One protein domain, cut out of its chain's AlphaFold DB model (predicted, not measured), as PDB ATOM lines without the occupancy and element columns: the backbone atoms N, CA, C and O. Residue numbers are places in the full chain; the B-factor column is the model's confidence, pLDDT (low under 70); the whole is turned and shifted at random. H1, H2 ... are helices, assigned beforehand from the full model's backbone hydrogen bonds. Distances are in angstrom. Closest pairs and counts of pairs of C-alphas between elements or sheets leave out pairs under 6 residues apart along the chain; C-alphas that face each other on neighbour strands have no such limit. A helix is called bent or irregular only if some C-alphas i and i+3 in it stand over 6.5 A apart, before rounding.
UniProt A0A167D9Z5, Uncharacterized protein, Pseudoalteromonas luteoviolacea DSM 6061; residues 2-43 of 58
ATOM      1  N   LYS A   2       6.367 -21.347   2.992       75.56
ATOM      2  CA  LYS A   2       6.714 -21.944   1.683       75.56
ATOM      3  C   LYS A   2       5.578 -22.694   0.973       75.56
ATOM      4  O   LYS A   2       5.447 -22.579  -0.238       75.56
ATOM      5  N   ASP A   3       4.739 -23.429   1.702       75.88
ATOM      6  CA  ASP A   3       3.612 -24.148   1.084       75.88
ATOM      7  C   ASP A   3       2.525 -23.200   0.565       75.88
ATOM      8  O   ASP A   3       1.907 -23.472  -0.459       75.88
ATOM      9  N   ILE A   4       2.336 -22.058   1.235       72.38
ATOM     10  CA  ILE A   4       1.393 -21.010   0.827       72.38
ATOM     11  C   ILE A   4       1.912 -20.316  -0.431       72.38
ATOM     12  O   ILE A   4       1.160 -20.153  -1.385       72.38
ATOM     13  N   GLU A   5       3.199 -19.966  -0.461       73.56
ATOM     14  CA  GLU A   5       3.845 -19.375  -1.638       73.56
ATOM     15  C   GLU A   5       3.813 -20.325  -2.836       73.56
ATOM     16  O   GLU A   5       3.505 -19.902  -3.941       73.56
ATOM     17  N   ARG A   6       4.048 -21.625  -2.622       77.44
ATOM     18  CA  ARG A   6       3.969 -22.637  -3.683       77.44
ATOM     19  C   ARG A   6       2.540 -22.863  -4.182       77.44
ATOM     20  O   ARG A   6       2.349 -23.143  -5.362       77.44
ATOM     21  N   PHE A   7       1.552 -22.801  -3.293       78.69
ATOM     22  CA  PHE A   7       0.146 -23.008  -3.638       78.69
ATOM     23  C   PHE A   7      -0.456 -21.798  -4.363       78.69
ATOM     24  O   PHE A   7      -1.104 -21.953  -5.401       78.69
ATOM     25  N   LEU A   8      -0.245 -20.594  -3.826       81.31
ATOM     26  CA  LEU A   8      -0.742 -19.362  -4.429       81.31
ATOM     27  C   LEU A   8       0.074 -19.002  -5.673       81.31
ATOM     28  O   LEU A   8      -0.518 -18.664  -6.695       81.31
ATOM     29  N   GLY A   9       1.400 -19.137  -5.628       80.12
ATOM     30  CA  GLY A   9       2.295 -18.682  -6.693       80.12
ATOM     31  C   GLY A   9       2.095 -17.199  -7.012       80.12
ATOM     32  O   GLY A   9       1.640 -16.417  -6.174       80.12
ATOM     33  N   SER A  10       2.415 -16.810  -8.245       72.31
ATOM     34  CA  SER A  10       2.160 -15.456  -8.761       72.31
ATOM     35  C   SER A  10       1.155 -15.453  -9.918       72.31
ATOM     36  O   SER A  10       0.817 -16.495 -10.472       72.31
ATOM     37  N   VAL A  11       0.704 -14.266 -10.341       66.88
ATOM     38  CA  VAL A  11      -0.186 -14.107 -11.514       66.88
ATOM     39  C   VAL A  11       0.460 -14.590 -12.822       66.88
ATOM     40  O   VAL A  11      -0.229 -14.981 -13.764       66.88
ATOM     41  N   ASN A  12       1.795 -14.606 -12.861       73.12
ATOM     42  CA  ASN A  12       2.580 -15.041 -14.013       73.12
ATOM     43  C   ASN A  12       2.768 -16.564 -14.057       73.12
ATOM     44  O   ASN A  12       3.211 -17.100 -15.071       73.12
ATOM     45  N   GLU A  13       2.397 -17.271 -12.990       74.50
ATOM     46  CA  GLU A  13       2.500 -18.722 -12.883       74.50
ATOM     47  C   GLU A  13       1.102 -19.356 -12.907       74.50
ATOM     48  O   GLU A  13       0.138 -18.772 -12.409       74.50
ATOM     49  N   PRO A  14       0.934 -20.557 -13.486       69.62
ATOM     50  CA  PRO A  14      -0.337 -21.276 -13.475       69.62
ATOM     51  C   PRO A  14      -0.614 -21.905 -12.095       69.62
ATOM     52  O   PRO A  14      -0.697 -23.124 -11.960       69.62
ATOM     53  N   ALA A  15      -0.731 -21.065 -11.068       80.75
ATOM     54  CA  ALA A  15      -0.967 -21.427  -9.673       80.75
ATOM     55  C   ALA A  15      -2.274 -20.801  -9.143       80.75
ATOM     56  O   ALA A  15      -3.033 -20.174  -9.893       80.75
ATOM     57  N   GLY A  16      -2.566 -20.989  -7.850       75.81
ATOM     58  CA  GLY A  16      -3.838 -20.591  -7.239       75.81
ATOM     59  C   GLY A  16      -4.177 -19.106  -7.405       75.81
ATOM     60  O   GLY A  16      -5.339 -18.764  -7.621       75.81
ATOM     61  N   PHE A  17      -3.177 -18.224  -7.389       79.62
ATOM     62  CA  PHE A  17      -3.367 -16.785  -7.558       79.62
ATOM     63  C   PHE A  17      -3.865 -16.427  -8.959       79.62
ATOM     64  O   PHE A  17      -4.765 -15.605  -9.088       79.62
ATOM     65  N   LYS A  18      -3.363 -17.088 -10.010       76.81
ATOM     66  CA  LYS A  18      -3.849 -16.882 -11.382       76.81
ATOM     67  C   LYS A  18      -5.298 -17.341 -11.545       76.81
ATOM     68  O   LYS A  18      -6.095 -16.629 -12.145       76.81
ATOM     69  N   LEU A  19      -5.660 -18.486 -10.961       78.06
ATOM     70  CA  LEU A  19      -7.047 -18.972 -10.945       78.06
ATOM     71  C   LEU A  19      -7.991 -17.990 -10.238       78.06
ATOM     72  O   LEU A  19      -9.062 -17.686 -10.764       78.06
ATOM     73  N   LEU A  20      -7.587 -17.476  -9.073       77.88
ATOM     74  CA  LEU A  20      -8.352 -16.481  -8.320       77.88
ATOM     75  C   LEU A  20      -8.484 -15.169  -9.101       77.88
ATOM     76  O   LEU A  20      -9.592 -14.657  -9.246       77.88
ATOM     77  N   TYR A  21      -7.379 -14.674  -9.660       76.56
ATOM     78  CA  TYR A  21      -7.338 -13.452 -10.458       76.56
ATOM     79  C   TYR A  21      -8.254 -13.540 -11.686       76.56
ATOM     80  O   TYR A  21      -9.123 -12.690 -11.861       76.56
ATOM     81  N   THR A  22      -8.131 -14.603 -12.487       74.88
ATOM     82  CA  THR A  22      -8.985 -14.840 -13.660       74.88
ATOM     83  C   THR A  22     -10.455 -14.984 -13.261       74.88
ATOM     84  O   THR A  22     -11.336 -14.427 -13.911       74.88
ATOM     85  N   SER A  23     -10.752 -15.688 -12.166       76.00
ATOM     86  CA  SER A  23     -12.138 -15.845 -11.705       76.00
ATOM     87  C   SER A  23     -12.759 -14.502 -11.311       76.00
ATOM     88  O   SER A  23     -13.880 -14.209 -11.720       76.00
ATOM     89  N   ILE A  24     -12.031 -13.674 -10.558       74.56
ATOM     90  CA  ILE A  24     -12.512 -12.373 -10.074       74.56
ATOM     91  C   ILE A  24     -12.609 -11.359 -11.215       74.56
ATOM     92  O   ILE A  24     -13.664 -10.760 -11.399       74.56
ATOM     93  N   HIS A  25     -11.546 -11.183 -11.997       70.31
ATOM     94  CA  HIS A  25     -11.460 -10.082 -12.957       70.31
ATOM     95  C   HIS A  25     -11.978 -10.435 -14.354       70.31
ATOM     96  O   HIS A  25     -12.569  -9.577 -14.998       70.31
ATOM     97  N   GLU A  26     -11.809 -11.673 -14.830       69.94
ATOM     98  CA  GLU A  26     -12.218 -12.042 -16.197       69.94
ATOM     99  C   GLU A  26     -13.602 -12.692 -16.266       69.94
ATOM    100  O   GLU A  26     -14.259 -12.624 -17.303       69.94
ATOM    101  N   LYS A  27     -14.039 -13.383 -15.204       75.00
ATOM    102  CA  LYS A  27     -15.332 -14.094 -15.198       75.00
ATOM    103  C   LYS A  27     -16.399 -13.379 -14.391       75.00
ATOM    104  O   LYS A  27     -17.536 -13.295 -14.841       75.00
ATOM    105  N   MET A  28     -16.038 -12.880 -13.212       74.69
ATOM    106  CA  MET A  28     -16.972 -12.193 -12.322       74.69
ATOM    107  C   MET A  28     -16.940 -10.672 -12.473       74.69
ATOM    108  O   MET A  28     -17.861 -10.025 -11.988       74.69
ATOM    109  N   GLY A  29     -15.952 -10.103 -13.173       68.56
ATOM    110  CA  GLY A  29     -15.815  -8.653 -13.350       68.56
ATOM    111  C   GLY A  29     -17.080  -8.007 -13.922       68.56
ATOM    112  O   GLY A  29     -17.598  -7.055 -13.351       68.56
ATOM    113  N   ASP A  30     -17.663  -8.610 -14.960       71.38
ATOM    114  CA  ASP A  30     -18.904  -8.123 -15.582       71.38
ATOM    115  C   ASP A  30     -20.158  -8.334 -14.712       71.38
ATOM    116  O   ASP A  30     -21.219  -7.769 -14.986       71.38
ATOM    117  N   MET A  31     -20.058  -9.158 -13.664       80.00
ATOM    118  CA  MET A  31     -21.129  -9.379 -12.689       80.00
ATOM    119  C   MET A  31     -21.085  -8.357 -11.549       80.00
ATOM    120  O   MET A  31     -22.068  -8.224 -10.815       80.00
ATOM    121  N   ILE A  32     -19.966  -7.640 -11.386       73.38
ATOM    122  CA  ILE A  32     -19.846  -6.577 -10.394       73.38
ATOM    123  C   ILE A  32     -20.633  -5.361 -10.904       73.38
ATOM    124  O   ILE A  32     -20.387  -4.869 -12.006       73.38
ATOM    125  N   PRO A  33     -21.598  -4.839 -10.126       78.94
ATOM    126  CA  PRO A  33     -22.311  -3.628 -10.503       78.94
ATOM    127  C   PRO A  33     -21.341  -2.468 -10.758       78.94
ATOM    128  O   PRO A  33     -20.426  -2.252  -9.968       78.94
ATOM    129  N   LYS A  34     -21.582  -1.667 -11.804       76.00
ATOM    130  CA  LYS A  34     -20.687  -0.557 -12.196       76.00
ATOM    131  C   LYS A  34     -20.315   0.380 -11.042       76.00
ATOM    132  O   LYS A  34     -19.149   0.692 -10.875       76.00
ATOM    133  N   HIS A  35     -21.278   0.730 -10.185       74.12
ATOM    134  CA  HIS A  35     -21.057   1.595  -9.014       74.12
ATOM    135  C   HIS A  35     -20.119   1.000  -7.942       74.12
ATOM    136  O   HIS A  35     -19.693   1.708  -7.028       74.12
ATOM    137  N   ILE A  36     -19.874  -0.311  -7.995       73.81
ATOM    138  CA  ILE A  36     -18.892  -1.018  -7.176       73.81
ATOM    139  C   ILE A  36     -17.570  -1.086  -7.941       73.81
ATOM    140  O   ILE A  36     -16.568  -0.656  -7.389       73.81
ATOM    141  N   ASP A  37     -17.564  -1.537  -9.201       72.50
ATOM    142  CA  ASP A  37     -16.353  -1.628 -10.045       72.50
ATOM    143  C   ASP A  37     -15.604  -0.285 -10.155       72.50
ATOM    144  O   ASP A  37     -14.384  -0.234 -10.004       72.50
ATOM    145  N   GLU A  38     -16.337   0.822 -10.294       69.56
ATOM    146  CA  GLU A  38     -15.798   2.191 -10.288       69.56
ATOM    147  C   GLU A  38     -15.006   2.515  -9.011       69.56
ATOM    148  O   GLU A  38     -14.008   3.222  -9.078       69.56
ATOM    149  N   LYS A  39     -15.379   1.945  -7.857       65.19
ATOM    150  CA  LYS A  39     -14.646   2.141  -6.593       65.19
ATOM    151  C   LYS A  39     -13.359   1.321  -6.506       65.19
ATOM    152  O   LYS A  39     -12.476   1.676  -5.740       65.19
ATOM    153  N   TYR A  40     -13.253   0.221  -7.255       63.66
ATOM    154  CA  TYR A  40     -12.061  -0.637  -7.262       63.66
ATOM    155  C   TYR A  40     -11.053  -0.232  -8.347       63.66
ATOM    156  O   TYR A  40      -9.853  -0.438  -8.165       63.66
ATOM    157  N   ARG A  41     -11.517   0.334  -9.472       57.94
ATOM    158  CA  ARG A  41     -10.668   0.695 -10.622       57.94
ATOM    159  C   ARG A  41      -9.689   1.829 -10.349       57.94
ATOM    160  O   ARG A  41      -8.569   1.763 -10.846       57.94
ATOM    161  N   ASP A  42     -10.084   2.820  -9.557       56.75
ATOM    162  CA  ASP A  42      -9.222   3.972  -9.271       56.75
ATOM    163  C   ASP A  42      -8.183   3.680  -8.176       56.75
ATOM    164  O   ASP A  42      -7.332   4.519  -7.892       56.75
ATOM    165  N   GLY A  43      -8.213   2.484  -7.569       54.03
ATOM    166  CA  GLY A  43      -7.286   2.101  -6.499       54.03
ATOM    167  C   GLY A  43      -7.429   2.936  -5.223       54.03
ATOM    168  O   GLY A  43      -6.672   2.726  -4.277       54.03
TER     169      GLY A  43
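Overview. This is residues 2 to 43 of the 58 residues of an uncharacterized protein of Pseudoalteromonas luteoviolacea DSM 6061 (UniProt A0A167D9Z5). Three helices are strung out one after another in a loose, elongated chain: the longest, H2, makes the middle of the length, H1 continues its line at one end, offset to a side, and H3 turns back at the other end without meeting H2. H1 and H2 meet only at a corner by their link, and the free residues 38 to 43, of which 38 to 41 belong to H3, stick out. The printed part has 42 residues with three named helices, in the order H1, H2, H3, and no named strand; its class is all helix. It is loose, with a radius of gyration of the C-alphas of 12.8 A, and the C-alphas span 38 by 20 by 14 A.

Arrangement. H2, residues 16 to 27, is the longest helix. H1, residues 2 to 8, and H2 touch only at the corner by their link, and only just, with 3 pairs of C-alphas within 8 A. Their closest C-alphas are those of Leu 8 and Gly 16, 4.4 A apart, and H2 touches H1 with residues 16 to 17 alone. The two run the same way at a shallow tilt of 20 degrees, with their centres 16.5 A apart. H3, residues 34 to 41, touches no helix: it is apart from H2, which it follows in the chain, and apart from H1. Every O i to N i+4 pair is within hydrogen-bond range in H1, while 7 of 8 are in H2 and 3 of 4 in H3.

Along the chain. H2 runs from Gly 16 to Lys 27 and measures 15.4 A from first to last C-alpha, starting at C-alpha 16 (-3.838, -20.591, -7.239). It is neither bent nor irregular, but only just: C-alphas 24 and 27 are 6.1 A apart. H1 runs from Lys 2, with its C-alpha at (6.714, -21.944, 1.683), to Leu 8, and measures 10.0 A. H3 runs from Lys 34 to Arg 41, whose C-alpha is at (-10.668, 0.695, -10.622), and measures 10.2 A.

Size, cuts and confidence. The two C-alphas farthest apart are those of Lys 2 and His 35, at 37.9 A, while the first and last printed C-alphas, of Lys 2 and Gly 43, are 29.0 A apart. The printed part has no cut. The link from H1 to H2, with 7 residues, and the link from H2 to H3, with 6, are both short. The mean pLDDT of the printed part is 73.0; the model's confidence is under 70 at residues 11, 14, 26, 29 and 38 to 43.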